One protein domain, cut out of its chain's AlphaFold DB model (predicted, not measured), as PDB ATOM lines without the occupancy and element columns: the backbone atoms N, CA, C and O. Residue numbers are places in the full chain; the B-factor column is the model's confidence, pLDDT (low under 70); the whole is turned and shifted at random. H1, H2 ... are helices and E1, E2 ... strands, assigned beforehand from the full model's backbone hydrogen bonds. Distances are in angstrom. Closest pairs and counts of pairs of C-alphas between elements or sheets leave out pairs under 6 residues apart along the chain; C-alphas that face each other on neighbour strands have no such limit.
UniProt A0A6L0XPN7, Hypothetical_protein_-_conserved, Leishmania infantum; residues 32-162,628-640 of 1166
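What this domain is: This is residues 32 to 162 and 628 to 640 of the 1166 residues of the protein "Hypothetical_protein_-_conserved" of Leishmania infantum (UniProt A0A6L0XPN7). A small sheet of three strands, E1, E5 and E4, has the helix H6 over one face, running along E4, while H1, H2 and H5 form a cluster to one side of it. The hairpin of E2 and E3 is a long arm whose tip, residues 70 to 75, sticks out from this body, and residues 634 to 640 after E6 stick out as a tail. The printed part has 144 residues with six named helices and six named strands in the order E1 H1 H2 E2 E3 H3 E4 H4 H5 E5 H6 E6, and both sheets, E1 E5 E4 and E2 E3, are antiparallel. The class is mixed, helices and strands; the whole is compact, with a radius of gyration of the C-alphas of 16.2 A, and its outline is elongated, spanning 58 by 35 by 34 A.

How they stand to each other: E1, residues 32 to 36, is an edge strand antiparallel to the inner strand E5, residues 140 to 146, with N 34 and O 143 2.9 A apart, within hydrogen-bond range. H1, residues 45 to 53, touches H5, residues 129 to 138, closest at the C-alphas of Val 48 and Ala 129, 5.5 A, opposite ways at a shallow tilt of 33 degrees, only just short of steep. H2, residues 58 to 61, touches H5, closest at the C-alphas of Gly 58 and Ala 129, 3.5 A, and touches H1, closest at those of Val 51 and Arg 60, 6.7 A. E2, residues 64 to 71, and E3, residues 74 to 81, form an antiparallel hairpin with N 67 and O 78 2.8 A apart. H3, residues 94 to 101, only grazes the sheet E1 E5 E4, with its residues 94 to 98. E4, residues 109 to 112, is the other edge strand, antiparallel to E5, with N 144 and O 112 2.7 A apart. H4, residues 117 to 121, is close to H2 but not clearly touching, with the C-alphas of Arg 59 and Arg 120 closest at 6.3 A. H6, residues 149 to 160, makes two layers with the sheet, a helix on one face: its height over the sheet is 8.6 A, and it lies over E4, along the strands at 14 degrees on the local plane. E6, residues 628 to 632, pairs with no named strand. Each O i to N i+4 pair is within hydrogen-bond range in H1, H3, H4 and H6, and 5 of 6 in H5; H2 is too short for such a pair.

Where its parts are: E1 begins at C-alpha 32, (-23.943, -25.862, 21.745). E2 is 21.3 A long from first to last C-alpha, E3 20.9 A, E5 18.4 A, H6 16.5 A and H5 15.2 A. H6 ends at C-alpha 160, (-35.465, -9.625, 25.350), and E6 ends at C-alpha 632, (-28.914, -23.074, 10.362).

The domain as a whole: The two C-alphas farthest apart are those of Ala 72 and Leu 640, 58.7 A. Residues 163 to 627 are not printed, and C-alphas 162 and 628 are 13.0 A apart across the cut. E3 to H3 is a long link of 12 residues. The mean pLDDT of the printed part is 71.5, and residues under 70 include 63 to 82 and 633 to 640.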
ATOM      1  N   LEU A  32     -23.568 -24.640  22.435       77.06
ATOM      2  CA  LEU A  32     -23.943 -25.862  21.745       77.06
ATOM      3  C   LEU A  32     -25.309 -25.657  21.095       77.06
ATOM      4  O   LEU A  32     -26.295 -25.380  21.774       77.06
ATOM      5  N   THR A  33     -25.385 -25.812  19.779       78.38
ATOM      6  CA  THR A  33     -26.643 -25.804  19.027       78.38
ATOM      7  C   THR A  33     -27.068 -27.231  18.740       78.38
ATOM      8  O   THR A  33     -26.510 -27.893  17.870       78.38
ATOM      9  N   ALA A  34     -28.047 -27.716  19.497       74.19
ATOM     10  CA  ALA A  34     -28.591 -29.056  19.362       74.19
ATOM     11  C   ALA A  34     -29.868 -29.035  18.524       74.19
ATOM     12  O   ALA A  34     -30.755 -28.217  18.758       74.19
ATOM     13  N   TYR A  35     -29.995 -29.961  17.583       75.06
ATOM     14  CA  TYR A  35     -31.265 -30.222  16.927       75.06
ATOM     15  C   TYR A  35     -32.096 -31.170  17.791       75.06
ATOM     16  O   TYR A  35     -31.686 -32.293  18.095       75.06
ATOM     17  N   LYS A  36     -33.269 -30.703  18.207       81.75
ATOM     18  CA  LYS A  36     -34.179 -31.419  19.090       81.75
ATOM     19  C   LYS A  36     -35.355 -32.012  18.292       81.75
ATOM     20  O   LYS A  36     -36.080 -31.249  17.646       81.75
ATOM     21  N   PRO A  37     -35.610 -33.331  18.380       71.31
ATOM     22  CA  PRO A  37     -36.803 -33.940  17.797       71.31
ATOM     23  C   PRO A  37     -38.061 -33.639  18.626       71.31
ATOM     24  O   PRO A  37     -37.987 -33.357  19.827       71.31
ATOM     25  N   SER A  38     -39.230 -33.751  17.992       72.38
ATOM     26  CA  SER A  38     -40.522 -33.725  18.687       72.38
ATOM     27  C   SER A  38     -40.616 -34.855  19.718       72.38
ATOM     28  O   SER A  38     -39.996 -35.906  19.585       72.38
ATOM     29  N   GLY A  39     -41.362 -34.627  20.795       72.25
ATOM     30  CA  GLY A  39     -41.560 -35.589  21.878       72.25
ATOM     31  C   GLY A  39     -40.439 -35.639  22.928       72.25
ATOM     32  O   GLY A  39     -40.698 -36.083  24.051       72.25
ATOM     33  N   LEU A  40     -39.227 -35.144  22.648       77.19
ATOM     34  CA  LEU A  40     -38.117 -35.134  23.614       77.19
ATOM     35  C   LEU A  40     -38.258 -33.959  24.606       77.19
ATOM     36  O   LEU A  40     -38.250 -32.809  24.181       77.19
ATOM     37  N   PRO A  41     -38.379 -34.151  25.929       85.62
ATOM     38  CA  PRO A  41     -38.383 -33.029  26.873       85.62
ATOM     39  C   PRO A  41     -37.001 -32.364  26.964       85.62
ATOM     40  O   PRO A  41     -35.973 -33.013  26.781       85.62
ATOM     41  N   CYS A  42     -36.955 -31.061  27.253       86.50
ATOM     42  CA  CYS A  42     -35.679 -30.368  27.441       86.50
ATOM     43  C   CYS A  42     -34.993 -30.769  28.756       86.50
ATOM     44  O   CYS A  42     -33.795 -31.045  28.757       86.50
ATOM     45  N   TYR A  43     -35.747 -30.805  29.858       88.88
ATOM     46  CA  TYR A  43     -35.216 -31.029  31.203       88.88
ATOM     47  C   TYR A  43     -35.345 -32.491  31.638       88.88
ATOM     48  O   TYR A  43     -36.303 -33.182  31.278       88.88
ATOM     49  N   ALA A  44     -34.399 -32.937  32.457       87.50
ATOM     50  CA  ALA A  44     -34.353 -34.275  33.027       87.50
ATOM     51  C   ALA A  44     -35.395 -34.454  34.145       87.50
ATOM     52  O   ALA A  44     -35.783 -33.489  34.814       87.50
ATOM     53  N   THR A  45     -35.841 -35.687  34.395       87.12
ATOM     54  CA  THR A  45     -36.835 -35.949  35.453       87.12
ATOM     55  C   THR A  45     -36.325 -35.601  36.846       87.12
ATOM     56  O   THR A  45     -37.109 -35.107  37.652       87.12
ATOM     57  N   SER A  46     -35.023 -35.740  37.105       86.88
ATOM     58  CA  SER A  46     -34.384 -35.342  38.360       86.88
ATOM     59  C   SER A  46     -34.456 -33.833  38.585       86.88
ATOM     60  O   SER A  46     -34.579 -33.378  39.719       86.88
ATOM     61  N   GLN A  47     -34.387 -33.037  37.511       86.56
ATOM     62  CA  GLN A  47     -34.529 -31.580  37.588       86.56
ATOM     63  C   GLN A  47     -35.977 -31.215  37.904       86.56
ATOM     64  O   GLN A  47     -36.234 -30.401  38.790       86.56
ATOM     65  N   VAL A  48     -36.929 -31.859  37.222       87.00
ATOM     66  CA  VAL A  48     -38.366 -31.667  37.463       87.00
ATOM     67  C   VAL A  48     -38.738 -32.051  38.896       87.00
ATOM     68  O   VAL A  48     -39.417 -31.279  39.574       87.00
ATOM     69  N   SER A  49     -38.259 -33.197  39.391       86.44
ATOM     70  CA  SER A  49     -38.527 -33.657  40.755       86.44
ATOM     71  C   SER A  49     -37.861 -32.768  41.804       86.44
ATOM     72  O   SER A  49     -38.476 -32.488  42.828       86.44
ATOM     73  N   ALA A  50     -36.646 -32.270  41.550       84.88
ATOM     74  CA  ALA A  50     -35.968 -31.335  42.448       84.88
ATOM     75  C   ALA A  50     -36.717 -29.999  42.569       84.88
ATOM     76  O   ALA A  50     -36.785 -29.423  43.655       84.88
ATOM     77  N   VAL A  51     -37.311 -29.502  41.479       82.81
ATOM     78  CA  VAL A  51     -38.180 -28.318  41.542       82.81
ATOM     79  C   VAL A  51     -39.468 -28.638  42.301       82.81
ATOM     80  O   VAL A  51     -39.831 -27.888  43.205       82.81
ATOM     81  N   ALA A  52     -40.119 -29.763  41.992       82.69
ATOM     82  CA  ALA A  52     -41.368 -30.167  42.634       82.69
ATOM     83  C   ALA A  52     -41.219 -30.367  44.156       82.69
ATOM     84  O   ALA A  52     -42.046 -29.875  44.919       82.69
ATOM     85  N   ALA A  53     -40.133 -31.005  44.607       78.88
ATOM     86  CA  ALA A  53     -39.845 -31.236  46.026       78.88
ATOM     87  C   ALA A  53     -39.673 -29.935  46.829       78.88
ATOM     88  O   ALA A  53     -39.992 -29.886  48.012       78.88
ATOM     89  N   ASN A  54     -39.229 -28.857  46.178       72.31
ATOM     90  CA  ASN A  54     -39.053 -27.537  46.789       72.31
ATOM     91  C   ASN A  54     -40.328 -26.667  46.727       72.31
ATOM     92  O   ASN A  54     -40.231 -25.432  46.727       72.31
ATOM     93  N   GLY A  55     -41.506 -27.297  46.598       65.44
ATOM     94  CA  GLY A  55     -42.803 -26.630  46.415       65.44
ATOM     95  C   GLY A  55     -42.859 -25.779  45.143       65.44
ATOM     96  O   GLY A  55     -43.474 -24.715  45.132       65.44
ATOM     97  N   GLY A  56     -42.091 -26.163  44.119       61.50
ATOM     98  CA  GLY A  56     -41.625 -25.250  43.084       61.50
ATOM     99  C   GLY A  56     -42.571 -25.051  41.904       61.50
ATOM    100  O   GLY A  56     -42.929 -25.988  41.194       61.50
ATOM    101  N   ASP A  57     -42.838 -23.775  41.639       74.06
ATOM    102  CA  ASP A  57     -43.230 -23.238  40.340       74.06
ATOM    103  C   ASP A  57     -42.246 -23.699  39.245       74.06
ATOM    104  O   ASP A  57     -41.021 -23.583  39.382       74.06
ATOM    105  N   GLY A  58     -42.783 -24.204  38.136       73.12
ATOM    106  CA  GLY A  58     -42.048 -24.675  36.971       73.12
ATOM    107  C   GLY A  58     -41.139 -23.617  36.358       73.12
ATOM    108  O   GLY A  58     -40.129 -23.976  35.754       73.12
ATOM    109  N   ARG A  59     -41.400 -22.321  36.588       76.81
ATOM    110  CA  ARG A  59     -40.483 -21.229  36.205       76.81
ATOM    111  C   ARG A  59     -39.063 -21.429  36.737       76.81
ATOM    112  O   ARG A  59     -38.112 -21.002  36.086       76.81
ATOM    113  N   ARG A  60     -38.901 -22.118  37.874       77.12
ATOM    114  CA  ARG A  60     -37.591 -22.430  38.470       77.12
ATOM    115  C   ARG A  60     -36.716 -23.336  37.595       77.12
ATOM    116  O   ARG A  60     -35.503 -23.308  37.763       77.12
ATOM    117  N   LEU A  61     -37.289 -24.081  36.643       75.69
ATOM    118  CA  LEU A  61     -36.515 -24.849  35.653       75.69
ATOM    119  C   LEU A  61     -35.722 -23.940  34.704       75.69
ATOM    120  O   LEU A  61     -34.631 -24.294  34.266       75.69
ATOM    121  N   CYS A  62     -36.270 -22.765  34.396       73.06
ATOM    122  CA  CYS A  62     -35.682 -21.795  33.471       73.06
ATOM    123  C   CYS A  62     -35.033 -20.606  34.198       73.06
ATOM    124  O   CYS A  62     -34.597 -19.654  33.549       73.06
ATOM    125  N   ALA A  63     -35.034 -20.606  35.533       68.50
ATOM    126  CA  ALA A  63     -34.603 -19.462  36.315       68.50
ATOM    127  C   ALA A  63     -33.081 -19.453  36.493       68.50
ATOM    128  O   ALA A  63     -32.468 -20.441  36.898       68.50
ATOM    129  N   ILE A  64     -32.490 -18.294  36.222       69.31
ATOM    130  CA  ILE A  64     -31.102 -17.985  36.538       69.31
ATOM    131  C   ILE A  64     -31.133 -16.654  37.284       69.31
ATOM    132  O   ILE A  64     -31.614 -15.658  36.747       69.31
ATOM    133  N   HIS A  65     -30.687 -16.662  38.534       62.22
ATOM    134  CA  HIS A  65     -30.712 -15.525  39.445       62.22
ATOM    135  C   HIS A  65     -29.297 -15.032  39.704       62.22
ATOM    136  O   HIS A  65     -28.354 -15.814  39.761       62.22
ATOM    137  N   THR A  66     -29.156 -13.740  39.962       53.09
ATOM    138  CA  THR A  66     -27.930 -13.157  40.507       53.09
ATOM    139  C   THR A  66     -28.212 -12.687  41.932       53.09
ATOM    140  O   THR A  66     -28.988 -11.754  42.129       53.09
ATOM    141  N   ARG A  67     -27.609 -13.321  42.941       47.69
ATOM    142  CA  ARG A  67     -27.627 -12.837  44.327       47.69
ATOM    143  C   ARG A  67     -26.380 -12.008  44.603       47.69
ATOM    144  O   ARG A  67     -25.259 -12.455  44.385       47.69
ATOM    145  N   HIS A  68     -26.569 -10.816  45.155       46.78
ATOM    146  CA  HIS A  68     -25.475 -10.078  45.777       46.78
ATOM    147  C   HIS A  68     -25.228 -10.674  47.162       46.78
ATOM    148  O   HIS A  68     -26.014 -10.452  48.083       46.78
ATOM    149  N   THR A  69     -24.155 -11.443  47.325       42.59
ATOM    150  CA  THR A  69     -23.734 -11.887  48.655       42.59
ATOM    151  C   THR A  69     -22.913 -10.769  49.275       42.59
ATOM    152  O   THR A  69     -21.742 -10.586  48.948       42.59
ATOM    153  N   SER A  70     -23.530  -9.977  50.147       39.03
ATOM    154  CA  SER A  70     -22.812  -9.002  50.962       39.03
ATOM    155  C   SER A  70     -22.137  -9.724  52.128       39.03
ATOM    156  O   SER A  70     -22.747  -9.910  53.178       39.03
ATOM    157  N   SER A  71     -20.886 -10.141  51.929       41.53
ATOM    158  CA  SER A  71     -19.959 -10.453  53.023       41.53
ATOM    159  C   SER A  71     -19.044  -9.245  53.249       41.53
ATOM    160  O   SER A  71     -18.776  -8.495  52.309       41.53
ATOM    161  N   ALA A  72     -18.603  -9.016  54.489       46.03
ATOM    162  CA  ALA A  72     -17.970  -7.768  54.942       46.03
ATOM    163  C   ALA A  72     -16.665  -7.364  54.212       46.03
ATOM    164  O   ALA A  72     -16.155  -6.275  54.454       46.03
ATOM    165  N   SER A  73     -16.144  -8.195  53.307       42.75
ATOM    166  CA  SER A  73     -14.887  -7.964  52.587       42.75
ATOM    167  C   SER A  73     -14.961  -8.160  51.065       42.75
ATOM    168  O   SER A  73     -13.975  -7.898  50.384       42.75
ATOM    169  N   SER A  74     -16.103  -8.562  50.486       39.66
ATOM    170  CA  SER A  74     -16.266  -8.604  49.022       39.66
ATOM    171  C   SER A  74     -17.736  -8.572  48.587       39.66
ATOM    172  O   SER A  74     -18.564  -9.364  49.040       39.66
ATOM    173  N   SER A  75     -18.074  -7.656  47.674       42.25
ATOM    174  CA  SER A  75     -19.359  -7.635  46.970       42.25
ATOM    175  C   SER A  75     -19.304  -8.587  45.772       42.25
ATOM    176  O   SER A  75     -19.191  -8.150  44.628       42.25
ATOM    177  N   ALA A  76     -19.333  -9.895  46.024       42.69
ATOM    178  CA  ALA A  76     -19.422 -10.883  44.955       42.69
ATOM    179  C   ALA A  76     -20.887 -11.070  44.522       42.69
ATOM    180  O   ALA A  76     -21.784 -11.267  45.347       42.69
ATOM    181  N   THR A  77     -21.146 -10.994  43.219       52.53
ATOM    182  CA  THR A  77     -22.405 -11.441  42.610       52.53
ATOM    183  C   THR A  77     -22.333 -12.948  42.396       52.53
ATOM    184  O   THR A  77     -21.608 -13.407  41.515       52.53
ATOM    185  N   ALA A  78     -23.067 -13.726  43.188       50.56
ATOM    186  CA  ALA A  78     -23.215 -15.163  42.988       50.56
ATOM    187  C   ALA A  78     -24.390 -15.436  42.037       50.56
ATOM    188  O   ALA A  78     -25.494 -14.940  42.255       50.56
ATOM    189  N   VAL A  79     -24.169 -16.216  40.978       60.62
ATOM    190  CA  VAL A  79     -25.234 -16.635  40.053       60.62
ATOM    191  C   VAL A  79     -25.845 -17.943  40.567       60.62
ATOM    192  O   VAL A  79     -25.180 -18.974  40.561       60.62
ATOM    193  N   GLU A  80     -27.097 -17.917  41.025       60.03
ATOM    194  CA  GLU A  80     -27.872 -19.113  41.379       60.03
ATOM    195  C   GLU A  80     -28.684 -19.582  40.168       60.03
ATOM    196  O   GLU A  80     -29.623 -18.910  39.739       60.03
ATOM    197  N   ALA A  81     -28.351 -20.747  39.619       66.19
ATOM    198  CA  ALA A  81     -29.042 -21.318  38.468       66.19
ATOM    199  C   ALA A  81     -29.981 -22.472  38.860       66.19
ATOM    200  O   ALA A  81     -29.899 -23.006  39.968       66.19
ATOM    201  N   GLY A  82     -30.878 -22.850  37.943       66.44
ATOM    202  CA  GLY A  82     -31.771 -24.000  38.102       66.44
ATOM    203  C   GLY A  82     -31.033 -25.324  38.383       66.44
ATOM    204  O   GLY A  82     -29.828 -25.440  38.128       66.44
ATOM    205  N   PRO A  83     -31.745 -26.340  38.913       73.25
ATOM    206  CA  PRO A  83     -31.141 -27.610  39.307       73.25
ATOM    207  C   PRO A  83     -30.479 -28.307  38.115       73.25
ATOM    208  O   PRO A  83     -30.995 -28.259  37.001       73.25
ATOM    209  N   GLN A  84     -29.351 -28.976  38.351       80.38
ATOM    210  CA  GLN A  84     -28.622 -29.731  37.328       80.38
ATOM    211  C   GLN A  84     -29.179 -31.152  37.161       80.38
ATOM    212  O   GLN A  84     -29.722 -31.711  38.121       80.38
ATOM    213  N   PRO A  85     -29.071 -31.751  35.959       78.62
ATOM    214  CA  PRO A  85     -29.433 -33.150  35.764       78.62
ATOM    215  C   PRO A  85     -28.544 -34.041  36.637       78.62
ATOM    216  O   PRO A  85     -27.325 -33.862  36.696       78.62
ATOM    217  N   HIS A  86     -29.151 -35.000  37.338       77.00
ATOM    218  CA  HIS A  86     -28.391 -35.954  38.136       77.00
ATOM    219  C   HIS A  86     -27.639 -36.895  37.181       77.00
ATOM    220  O   HIS A  86     -28.254 -37.401  36.239       77.00
ATOM    221  N   PRO A  87     -26.344 -37.190  37.399       67.31
ATOM    222  CA  PRO A  87     -25.568 -38.036  36.484       67.31
ATOM    223  C   PRO A  87     -26.188 -39.435  36.302       67.31
ATOM    224  O   PRO A  87     -26.090 -40.048  35.240       67.31
ATOM    225  N   GLU A  88     -26.898 -39.922  37.320       68.25
ATOM    226  CA  GLU A  88     -27.576 -41.224  37.313       68.25
ATOM    227  C   GLU A  88     -29.055 -41.172  36.869       68.25
ATOM    228  O   GLU A  88     -29.693 -42.217  36.800       68.25
ATOM    229  N   ASP A  89     -29.604 -40.016  36.469       71.62
ATOM    230  CA  ASP A  89     -31.027 -39.862  36.095       71.62
ATOM    231  C   ASP A  89     -31.461 -40.703  34.871       71.62
ATOM    232  O   ASP A  89     -31.112 -40.341  33.753       71.62
ATOM    233  N   PRO A  90     -32.272 -41.771  35.013       66.88
ATOM    234  CA  PRO A  90     -32.659 -42.678  33.925       66.88
ATOM    235  C   PRO A  90     -33.485 -42.044  32.789       66.88
ATOM    236  O   PRO A  90     -33.793 -42.741  31.823       66.88
ATOM    237  N   SER A  91     -33.877 -40.774  32.890       71.81
ATOM    238  CA  SER A  91     -34.728 -40.120  31.898       71.81
ATOM    239  C   SER A  91     -34.030 -39.763  30.585       71.81
ATOM    240  O   SER A  91     -32.853 -39.396  30.520       71.81
ATOM    241  N   ASP A  92     -34.819 -39.834  29.517       74.19
ATOM    242  CA  ASP A  92     -34.426 -39.401  28.186       74.19
ATOM    243  C   ASP A  92     -34.871 -37.945  27.965       74.19
ATOM    244  O   ASP A  92     -36.063 -37.655  27.837       74.19
ATOM    245  N   SER A  93     -33.913 -37.017  28.000       82.25
ATOM    246  CA  SER A  93     -34.123 -35.574  27.857       82.25
ATOM    247  C   SER A  93     -32.988 -34.942  27.053       82.25
ATOM    248  O   SER A  93     -31.901 -35.508  26.938       82.25
ATOM    249  N   LEU A  94     -33.209 -33.736  26.527       80.88
ATOM    250  CA  LEU A  94     -32.172 -32.999  25.806       80.88
ATOM    251  C   LEU A  94     -30.919 -32.809  26.672       80.88
ATOM    252  O   LEU A  94     -29.817 -33.106  26.225       80.88
ATOM    253  N   LEU A  95     -31.082 -32.337  27.913       84.00
ATOM    254  CA  LEU A  95     -29.946 -32.058  28.790       84.00
ATOM    255  C   LEU A  95     -29.218 -33.334  29.227       84.00
ATOM    256  O   LEU A  95     -27.994 -33.310  29.276       84.00
ATOM    257  N   THR A  96     -29.919 -34.447  29.482       77.56
ATOM    258  CA  THR A  96     -29.240 -35.728  29.776       77.56
ATOM    259  C   THR A  96     -28.432 -36.212  28.578       77.56
ATOM    260  O   THR A  96     -27.272 -36.574  28.753       77.56
ATOM    261  N   ARG A  97     -28.971 -36.110  27.355       75.62
ATOM    262  CA  ARG A  97     -28.226 -36.436  26.126       75.62
ATOM    263  C   ARG A  97     -27.030 -35.513  25.893       75.62
ATOM    264  O   ARG A  97     -25.983 -35.979  25.460       75.62
ATOM    265  N   VAL A  98     -27.156 -34.218  26.195       74.06
ATOM    266  CA  VAL A  98     -26.032 -33.270  26.116       74.06
ATOM    267  C   VAL A  98     -24.958 -33.615  27.147       74.06
ATOM    268  O   VAL A  98     -23.785 -33.599  26.797       74.06
ATOM    269  N   VAL A  99     -25.326 -33.958  28.387       72.81
ATOM    270  CA  VAL A  99     -24.361 -34.415  29.405       72.81
ATOM    271  C   VAL A  99     -23.662 -35.698  28.961       72.81
ATOM    272  O   VAL A  99     -22.447 -35.796  29.108       72.81
ATOM    273  N   ASP A 100     -24.403 -36.649  28.388       67.38
ATOM    274  CA  ASP A 100     -23.850 -37.912  27.890       67.38
ATOM    275  C   ASP A 100     -22.903 -37.698  26.688       67.38
ATOM    276  O   ASP A 100     -21.914 -38.419  26.546       67.38
ATOM    277  N   ALA A 101     -23.175 -36.696  25.844       62.72
ATOM    278  CA  ALA A 101     -22.339 -36.324  24.701       62.72
ATOM    279  C   ALA A 101     -21.143 -35.419  25.069       62.72
ATOM    280  O   ALA A 101     -20.163 -35.361  24.323       62.72
ATOM    281  N   ALA A 102     -21.210 -34.700  26.192       60.97
ATOM    282  CA  ALA A 102     -20.202 -33.732  26.618       60.97
ATOM    283  C   ALA A 102     -19.120 -34.342  27.538       60.97
ATOM    284  O   ALA A 102     -19.204 -35.481  27.999       60.97
ATOM    285  N   LEU A 103     -18.053 -33.576  27.803       50.09
ATOM    286  CA  LEU A 103     -16.988 -33.993  28.723       50.09
ATOM    287  C   LEU A 103     -17.507 -34.081  30.179       50.09
ATOM    288  O   LEU A 103     -18.400 -33.326  30.569       50.09
ATOM    289  N   PRO A 104     -16.927 -34.953  31.030       49.00
ATOM    290  CA  PRO A 104     -17.309 -35.044  32.439       49.00
ATOM    291  C   PRO A 104     -17.173 -33.688  33.153       49.00
ATOM    292  O   PRO A 104     -16.107 -33.076  33.113       49.00
ATOM    293  N   GLY A 105     -18.238 -33.243  33.829       54.94
ATOM    294  CA  GLY A 105     -18.288 -31.958  34.542       54.94
ATOM    295  C   GLY A 105     -19.010 -30.827  33.800       54.94
ATOM    296  O   GLY A 105     -19.116 -29.729  34.342       54.94
ATOM    297  N   CYS A 106     -19.531 -31.072  32.593       63.47
ATOM    298  CA  CYS A 106     -20.395 -30.117  31.902       63.47
ATOM    299  C   CYS A 106     -21.735 -29.933  32.637       63.47
ATOM    300  O   CYS A 106     -22.420 -30.905  32.949       63.47
ATOM    301  N   ALA A 107     -22.113 -28.674  32.869       72.69
ATOM    302  CA  ALA A 107     -23.382 -28.266  33.468       72.69
ATOM    303  C   ALA A 107     -24.217 -27.518  32.412       72.69
ATOM    304  O   ALA A 107     -24.085 -26.298  32.294       72.69
ATOM    305  N   PRO A 108     -24.987 -28.226  31.565       80.00
ATOM    306  CA  PRO A 108     -25.671 -27.597  30.445       80.00
ATOM    307  C   PRO A 108     -26.938 -26.847  30.879       80.00
ATOM    308  O   PRO A 108     -27.728 -27.333  31.691       80.00
ATOM    309  N   TYR A 109     -27.166 -25.680  30.276       80.00
ATOM    310  CA  TYR A 109     -28.352 -24.846  30.478       80.00
ATOM    311  C   TYR A 109     -29.047 -24.576  29.146       80.00
ATOM    312  O   TYR A 109     -28.397 -24.227  28.164       80.00
ATOM    313  N   VAL A 110     -30.376 -24.695  29.105       82.81
ATOM    314  CA  VAL A 110     -31.160 -24.311  27.922       82.81
ATOM    315  C   VAL A 110     -31.259 -22.788  27.859       82.81
ATOM    316  O   VAL A 110     -31.768 -22.171  28.794       82.81
ATOM    317  N   ALA A 111     -30.799 -22.200  26.756       77.50
ATOM    318  CA  ALA A 111     -30.861 -20.763  26.517       77.50
ATOM    319  C   ALA A 111     -32.084 -20.376  25.667       77.50
ATOM    320  O   ALA A 111     -32.853 -19.507  26.075       77.50
ATOM    321  N   LEU A 112     -32.288 -21.024  24.512       74.25
ATOM    322  CA  LEU A 112     -33.368 -20.728  23.555       74.25
ATOM    323  C   LEU A 112     -33.720 -21.949  22.684       74.25
ATOM    324  O   LEU A 112     -32.853 -22.789  22.483       74.25
ATOM    325  N   PRO A 113     -34.922 -22.010  22.084       58.31
ATOM    326  CA  PRO A 113     -36.127 -21.329  22.535       58.31
ATOM    327  C   PRO A 113     -36.634 -21.965  23.839       58.31
ATOM    328  O   PRO A 113     -36.554 -23.175  24.050       58.31
ATOM    329  N   VAL A 114     -37.167 -21.132  24.725       65.00
ATOM    330  CA  VAL A 114     -37.861 -21.569  25.946       65.00
ATOM    331  C   VAL A 114     -39.350 -21.322  25.741       65.00
ATOM    332  O   VAL A 114     -39.697 -20.355  25.073       65.00
ATOM    333  N   VAL A 115     -40.203 -22.158  26.346       75.44
ATOM    334  CA  VAL A 115     -41.665 -21.979  26.458       75.44
ATOM    335  C   VAL A 115     -42.052 -20.498  26.541       75.44
ATOM    336  O   VAL A 115     -41.429 -19.732  27.293       75.44
ATOM    337  N   SER A 116     -43.111 -20.110  25.820       78.19
ATOM    338  CA  SER A 116     -43.612 -18.730  25.780       78.19
ATOM    339  C   SER A 116     -43.632 -18.088  27.172       78.19
ATOM    340  O   SER A 116     -44.067 -18.681  28.166       78.19
ATOM    341  N   SER A 117     -43.148 -16.847  27.259       76.50
ATOM    342  CA  SER A 117     -43.184 -16.066  28.501       76.50
ATOM    343  C   SER A 117     -44.615 -15.818  28.997       76.50
ATOM    344  O   SER A 117     -44.812 -15.635  30.198       76.50
ATOM    345  N   LEU A 118     -45.614 -15.886  28.109       76.25
ATOM    346  CA  LEU A 118     -47.035 -15.802  28.448       76.25
ATOM    347  C   LEU A 118     -47.521 -17.068  29.167       76.25
ATOM    348  O   LEU A 118     -48.141 -16.974  30.223       76.25
ATOM    349  N   LEU A 119     -47.167 -18.249  28.649       76.12
ATOM    350  CA  LEU A 119     -47.536 -19.536  29.251       76.12
ATOM    351  C   LEU A 119     -46.836 -19.765  30.593       76.12
ATOM    352  O   LEU A 119     -47.444 -20.266  31.533       76.12
ATOM    353  N   ARG A 120     -45.575 -19.331  30.716       73.88
ATOM    354  CA  ARG A 120     -44.840 -19.362  31.990       73.88
ATOM    355  C   ARG A 120     -45.523 -18.529  33.071       73.88
ATOM    356  O   ARG A 120     -45.485 -18.908  34.238       73.88
ATOM    357  N   ARG A 121     -46.112 -17.386  32.701       65.88
ATOM    358  CA  ARG A 121     -46.751 -16.467  33.649       65.88
ATOM    359  C   ARG A 121     -48.102 -16.973  34.157       65.88
ATOM    360  O   ARG A 121     -48.420 -16.682  35.303       65.88
ATOM    361  N   GLY A 122     -48.822 -17.769  33.369       54.44
ATOM    362  CA  GLY A 122     -50.125 -18.314  33.755       54.44
ATOM    363  C   GLY A 122     -51.176 -17.233  34.060       54.44
ATOM    364  O   GLY A 122     -50.880 -16.051  34.236       54.44
ATOM    365  N   SER A 123     -52.444 -17.628  34.114       52.34
ATOM    366  CA  SER A 123     -53.514 -16.802  34.678       52.34
ATOM    367  C   SER A 123     -53.577 -17.068  36.184       52.34
ATOM    368  O   SER A 123     -54.187 -18.051  36.577       52.34
ATOM    369  N   HIS A 124     -52.915 -16.249  37.007       53.06
ATOM    370  CA  HIS A 124     -52.878 -16.313  38.487       53.06
ATOM    371  C   HIS A 124     -52.384 -17.625  39.157       53.06
ATOM    372  O   HIS A 124     -51.942 -17.566  40.301       53.06
ATOM    373  N   ASP A 125     -52.362 -18.766  38.460       58.28
ATOM    374  CA  ASP A 125     -51.952 -20.075  38.978       58.28
ATOM    375  C   ASP A 125     -50.474 -20.387  38.694       58.28
ATOM    376  O   ASP A 125     -49.939 -20.100  37.616       58.28
ATOM    377  N   THR A 126     -49.813 -21.042  39.652       68.56
ATOM    378  CA  THR A 126     -48.457 -21.580  39.469       68.56
ATOM    379  C   THR A 126     -48.475 -22.766  38.499       68.56
ATOM    380  O   THR A 126     -49.308 -23.667  38.602       68.56
ATOM    381  N   VAL A 127     -47.557 -22.780  37.526       77.06
ATOM    382  CA  VAL A 127     -47.450 -23.877  36.550       77.06
ATOM    383  C   VAL A 127     -46.531 -24.946  37.124       77.06
ATOM    384  O   VAL A 127     -45.393 -24.654  37.474       77.06
ATOM    385  N   ALA A 128     -46.979 -26.199  37.200       84.56
ATOM    386  CA  ALA A 128     -46.136 -27.289  37.686       84.56
ATOM    387  C   ALA A 128     -44.911 -27.522  36.776       84.56
ATOM    388  O   ALA A 128     -45.003 -27.456  35.549       84.56
ATOM    389  N   ALA A 129     -43.764 -27.876  37.366       83.81
ATOM    390  CA  ALA A 129     -42.525 -28.159  36.630       83.81
ATOM    391  C   ALA A 129     -42.680 -29.267  35.570       83.81
ATOM    392  O   ALA A 129     -42.119 -29.166  34.479       83.81
ATOM    393  N   ALA A 130     -43.479 -30.297  35.866       83.94
ATOM    394  CA  ALA A 130     -43.778 -31.373  34.922       83.94
ATOM    395  C   ALA A 130     -44.550 -30.861  33.695       83.94
ATOM    396  O   ALA A 130     -44.176 -31.176  32.566       83.94
ATOM    397  N   GLN A 131     -45.554 -30.006  33.914       84.56
ATOM    398  CA  GLN A 131     -46.370 -29.410  32.854       84.56
ATOM    399  C   GLN A 131     -45.534 -28.507  31.938       84.56
ATOM    400  O   GLN A 131     -45.649 -28.578  30.716       84.56
ATOM    401  N   LEU A 132     -44.644 -27.692  32.517       84.94
ATOM    402  CA  LEU A 132     -43.748 -26.840  31.734       84.94
ATOM    403  C   LEU A 132     -42.786 -27.679  30.886       84.94
ATOM    404  O   LEU A 132     -42.591 -27.395  29.705       84.94
ATOM    405  N   ASN A 133     -42.195 -28.728  31.465       87.06
ATOM    406  CA  ASN A 133     -41.288 -29.601  30.726       87.06
ATOM    407  C   ASN A 133     -42.018 -30.380  29.617       87.06
ATOM    408  O   ASN A 133     -41.455 -30.579  28.540       87.06
ATOM    409  N   GLN A 134     -43.283 -30.751  29.831       85.25
ATOM    410  CA  GLN A 134     -44.138 -31.341  28.800       85.25
ATOM    411  C   GLN A 134     -44.322 -30.396  27.608       85.25
ATOM    412  O   GLN A 134     -44.129 -30.824  26.473       85.25
ATOM    413  N   TRP A 135     -44.588 -29.108  27.831       85.62
ATOM    414  CA  TRP A 135     -44.690 -28.138  26.733       85.62
ATOM    415  C   TRP A 135     -43.408 -28.058  25.910       85.62
ATOM    416  O   TRP A 135     -43.474 -28.036  24.684       85.62
ATOM    417  N   THR A 136     -42.234 -28.146  26.552       86.38
ATOM    418  CA  THR A 136     -40.975 -28.160  25.797       86.38
ATOM    419  C   THR A 136     -40.909 -29.314  24.805       86.38
ATOM    420  O   THR A 136     -40.313 -29.148  23.747       86.38
ATOM    421  N   SER A 137     -41.508 -30.471  25.110       81.94
ATOM    422  CA  SER A 137     -41.466 -31.652  24.241       81.94
ATOM    423  C   SER A 137     -42.230 -31.482  22.926       81.94
ATOM    424  O   SER A 137     -41.975 -32.220  21.981       81.94
ATOM    425  N   ARG A 138     -43.108 -30.479  22.825       82.50
ATOM    426  CA  ARG A 138     -43.839 -30.151  21.593       82.50
ATOM    427  C   ARG A 138     -42.964 -29.435  20.564       82.50
ATOM    428  O   ARG A 138     -43.242 -29.495  19.369       82.50
ATOM    429  N   HIS A 139     -41.916 -28.746  21.011       82.94
ATOM    430  CA  HIS A 139     -41.049 -27.969  20.130       82.94
ATOM    431  C   HIS A 139     -40.054 -28.866  19.393       82.94
ATOM    432  O   HIS A 139     -39.377 -29.693  20.010       82.94
ATOM    433  N   LYS A 140     -39.929 -28.638  18.084       77.38
ATOM    434  CA  LYS A 140     -38.980 -29.300  17.187       77.38
ATOM    435  C   LYS A 140     -38.013 -28.271  16.594       77.38
ATOM    436  O   LYS A 140     -38.410 -27.143  16.292       77.38
ATOM    437  N   GLY A 141     -36.761 -28.669  16.396       76.81
ATOM    438  CA  GLY A 141     -35.752 -27.861  15.709       76.81
ATOM    439  C   GLY A 141     -34.582 -27.448  16.597       76.81
ATOM    440  O   GLY A 141     -34.265 -28.114  17.585       76.81
ATOM    441  N   LEU A 142     -33.907 -26.362  16.222       81.31
ATOM    442  CA  LEU A 142     -32.706 -25.882  16.901       81.31
ATOM    443  C   LEU A 142     -32.988 -25.403  18.333       81.31
ATOM    444  O   LEU A 142     -33.862 -24.572  18.577       81.31
ATOM    445  N   VAL A 143     -32.181 -25.897  19.271       85.12
ATOM    446  CA  VAL A 143     -32.138 -25.486  20.674       85.12
ATOM    447  C   VAL A 143     -30.704 -25.114  21.038       85.12
ATOM    448  O   VAL A 143     -29.768 -25.892  20.862       85.12
ATOM    449  N   MET A 144     -30.529 -23.913  21.574       85.81
ATOM    450  CA  MET A 144     -29.266 -23.401  22.087       85.81
ATOM    451  C   MET A 144     -29.075 -23.835  23.539       85.81
ATOM    452  O   MET A 144     -29.908 -23.551  24.407       85.81
ATOM    453  N   VAL A 145     -27.950 -24.486  23.804       85.38
ATOM    454  CA  VAL A 145     -27.526 -24.972  25.114       85.38
ATOM    455  C   VAL A 145     -26.170 -24.359  25.450       85.38
ATOM    456  O   VAL A 145     -25.256 -24.371  24.631       85.38
ATOM    457  N   THR A 146     -26.012 -23.815  26.651       84.06
ATOM    458  CA  THR A 146     -24.754 -23.204  27.104       84.06
ATOM    459  C   THR A 146     -24.112 -24.015  28.219       84.06
ATOM    460  O   THR A 146     -24.793 -24.719  28.963       84.06
ATOM    461  N   GLY A 147     -22.788 -23.904  28.357       76.88
ATOM    462  CA  GLY A 147     -22.041 -24.545  29.447       76.88
ATOM    463  C   GLY A 147     -22.005 -23.745  30.754       76.88
ATOM    464  O   GLY A 147     -21.552 -24.265  31.772       76.88
ATOM    465  N   THR A 148     -22.443 -22.480  30.739       79.12
ATOM    466  CA  THR A 148     -22.447 -21.602  31.916       79.12
ATOM    467  C   THR A 148     -23.779 -20.857  32.064       79.12
ATOM    468  O   THR A 148     -24.440 -20.556  31.060       79.12
ATOM    469  N   PRO A 149     -24.180 -20.518  33.306       79.50
ATOM    470  CA  PRO A 149     -25.401 -19.754  33.544       79.50
ATOM    471  C   PRO A 149     -25.277 -18.287  33.099       79.50
ATOM    472  O   PRO A 149     -26.281 -17.675  32.744       79.50
ATOM    473  N   SER A 150     -24.066 -17.721  33.066       81.25
ATOM    474  CA  SER A 150     -23.821 -16.368  32.545       81.25
ATOM    475  C   SER A 150     -24.086 -16.273  31.043       81.25
ATOM    476  O   SER A 150     -24.712 -15.314  30.602       81.25
ATOM    477  N   ASP A 151     -23.679 -17.282  30.269       83.69
ATOM    478  CA  ASP A 151     -23.910 -17.299  28.820       83.69
ATOM    479  C   ASP A 151     -25.404 -17.502  28.506       83.69
ATOM    480  O   ASP A 151     -25.949 -16.887  27.589       83.69
ATOM    481  N   ALA A 152     -26.113 -18.300  29.315       81.75
ATOM    482  CA  ALA A 152     -27.567 -18.427  29.203       81.75
ATOM    483  C   ALA A 152     -28.289 -17.103  29.522       81.75
ATOM    484  O   ALA A 152     -29.228 -16.727  28.816       81.75
ATOM    485  N   LEU A 153     -27.838 -16.363  30.545       82.50
ATOM    486  CA  LEU A 153     -28.347 -15.018  30.848       82.50
ATOM    487  C   LEU A 153     -28.069 -14.026  29.715       82.50
ATOM    488  O   LEU A 153     -28.948 -13.236  29.374       82.50
ATOM    489  N   PHE A 154     -26.884 -14.085  29.108       86.88
ATOM    490  CA  PHE A 154     -26.538 -13.263  27.953       86.88
ATOM    491  C   PHE A 154     -27.548 -13.462  26.813       86.88
ATOM    492  O   PHE A 154     -28.134 -12.490  26.336       86.88
ATOM    493  N   PHE A 155     -27.844 -14.711  26.433       86.12
ATOM    494  CA  PHE A 155     -28.820 -14.992  25.372       86.12
ATOM    495  C   PHE A 155     -30.232 -14.567  25.721       86.12
ATOM    496  O   PHE A 155     -30.955 -14.046  24.873       86.12
ATOM    497  N   ARG A 156     -30.621 -14.755  26.979       82.62
ATOM    498  CA  ARG A 156     -31.912 -14.299  27.471       82.62
ATOM    499  C   ARG A 156     -32.061 -12.784  27.326       82.62
ATOM    500  O   ARG A 156     -33.088 -12.318  26.836       82.62
ATOM    501  N   ASN A 157     -31.039 -12.028  27.716       85.94
ATOM    502  CA  ASN A 157     -31.031 -10.573  27.611       85.94
ATOM    503  C   ASN A 157     -31.015 -10.126  26.143       85.94
ATOM    504  O   ASN A 157     -31.784  -9.243  25.763       85.94
ATOM    505  N   ALA A 158     -30.218 -10.783  25.295       87.75
ATOM    506  CA  ALA A 158     -30.200 -10.534  23.855       87.75
ATOM    507  C   ALA A 158     -31.573 -10.794  23.205       87.75
ATOM    508  O   ALA A 158     -32.045  -9.983  22.408       87.75
ATOM    509  N   ALA A 159     -32.259 -11.874  23.588       86.25
ATOM    510  CA  ALA A 159     -33.605 -12.177  23.112       86.25
ATOM    511  C   ALA A 159     -34.631 -11.133  23.587       86.25
ATOM    512  O   ALA A 159     -35.450 -10.678  22.793       86.25
ATOM    513  N   GLN A 160     -34.565 -10.674  24.841       83.50
ATOM    514  CA  GLN A 160     -35.465  -9.625  25.350       83.50
ATOM    515  C   GLN A 160     -35.252  -8.263  24.678       83.50
ATOM    516  O   GLN A 160     -36.206  -7.508  24.494       83.50
ATOM    517  N   LEU A 161     -34.020  -7.966  24.264       85.06
ATOM    518  CA  LEU A 161     -33.710  -6.791  23.452       85.06
ATOM    519  C   LEU A 161     -34.114  -6.965  21.980       85.06
ATOM    520  O   LEU A 161     -34.060  -5.999  21.224       85.06
ATOM    521  N   GLY A 162     -34.540  -8.159  21.553       84.81
ATOM    522  CA  GLY A 162     -34.882  -8.448  20.160       84.81
ATOM    523  C   GLY A 162     -33.664  -8.504  19.237       84.81
ATOM    524  O   GLY A 162     -33.776  -8.110  18.078       84.81
ATOM    525  N   TYR A 628     -22.690 -11.024  14.722       83.25
ATOM    526  CA  TYR A 628     -23.670 -12.102  14.715       83.25
ATOM    527  C   TYR A 628     -23.082 -13.405  14.183       83.25
ATOM    528  O   TYR A 628     -22.293 -13.416  13.240       83.25
ATOM    529  N   THR A 629     -23.526 -14.505  14.777       82.31
ATOM    530  CA  THR A 629     -23.310 -15.870  14.315       82.31
ATOM    531  C   THR A 629     -24.641 -16.430  13.841       82.31
ATOM    532  O   THR A 629     -25.652 -16.324  14.539       82.31
ATOM    533  N   THR A 630     -24.629 -17.047  12.665       80.81
ATOM    534  CA  THR A 630     -25.778 -17.756  12.101       80.81
ATOM    535  C   THR A 630     -25.569 -19.248  12.287       80.81
ATOM    536  O   THR A 630     -24.511 -19.774  11.956       80.81
ATOM    537  N   ARG A 631     -26.578 -19.930  12.826       77.12
ATOM    538  CA  ARG A 631     -26.640 -21.390  12.909       77.12
ATOM    539  C   ARG A 631     -27.922 -21.833  12.227       77.12
ATOM    540  O   ARG A 631     -29.010 -21.433  12.634       77.12
ATOM    541  N   SER A 632     -27.794 -22.647  11.195       72.19
ATOM    542  CA  SER A 632     -28.914 -23.074  10.362       72.19
ATOM    543  C   SER A 632     -28.757 -24.544  10.036       72.19
ATOM    544  O   SER A 632     -27.664 -24.995   9.698       72.19
ATOM    545  N   VAL A 633     -29.854 -25.293  10.131       61.97
ATOM    546  CA  VAL A 633     -29.895 -26.687   9.663       61.97
ATOM    547  C   VAL A 633     -29.716 -26.743   8.141       61.97
ATOM    548  O   VAL A 633     -29.256 -27.747   7.615       61.97
ATOM    549  N   LEU A 634     -30.054 -25.655   7.442       54.25
ATOM    550  CA  LEU A 634     -30.048 -25.562   5.981       54.25
ATOM    551  C   LEU A 634     -28.664 -25.263   5.401       54.25
ATOM    552  O   LEU A 634     -28.412 -25.587   4.246       54.25
ATOM    553  N   ASP A 635     -27.780 -24.678   6.211       47.88
ATOM    554  CA  ASP A 635     -26.438 -24.240   5.806       47.88
ATOM    555  C   ASP A 635     -25.339 -25.190   6.325       47.88
ATOM    556  O   ASP A 635     -24.157 -24.849   6.333       47.88
ATOM    557  N   ASP A 636     -25.709 -26.364   6.844       41.16
ATOM    558  CA  ASP A 636     -24.781 -27.343   7.412       41.16
ATOM    559  C   ASP A 636     -24.209 -28.260   6.307       41.16
ATOM    560  O   ASP A 636     -24.937 -29.114   5.794       41.16
ATOM    561  N   PRO A 637     -22.916 -28.152   5.931       33.91
ATOM    562  CA  PRO A 637     -22.315 -29.008   4.904       33.91
ATOM    563  C   PRO A 637     -22.254 -30.486   5.325       33.91
ATOM    564  O   PRO A 637     -22.161 -31.361   4.465       33.91
ATOM    565  N   ALA A 638     -22.359 -30.787   6.628       33.56
ATOM    566  CA  ALA A 638     -22.475 -32.157   7.130       33.56
ATOM    567  C   ALA A 638     -23.848 -32.794   6.829       33.56
ATOM    568  O   ALA A 638     -23.955 -34.017   6.835       33.56
ATOM    569  N   GLY A 639     -24.871 -31.991   6.497       32.44
ATOM    570  CA  GLY A 639     -26.140 -32.462   5.920       32.44
ATOM    571  C   GLY A 639     -26.039 -32.865   4.440       32.44
ATOM    572  O   GLY A 639     -26.991 -33.380   3.866       32.44
ATOM    573  N   LEU A 640     -24.877 -32.668   3.800       27.16
ATOM    574  CA  LEU A 640     -24.619 -33.068   2.409       27.16
ATOM    575  C   LEU A 640     -23.626 -34.235   2.274       27.16
ATOM    576  O   LEU A 640     -23.441 -34.759   1.171       27.16
TER     577      LEU A 640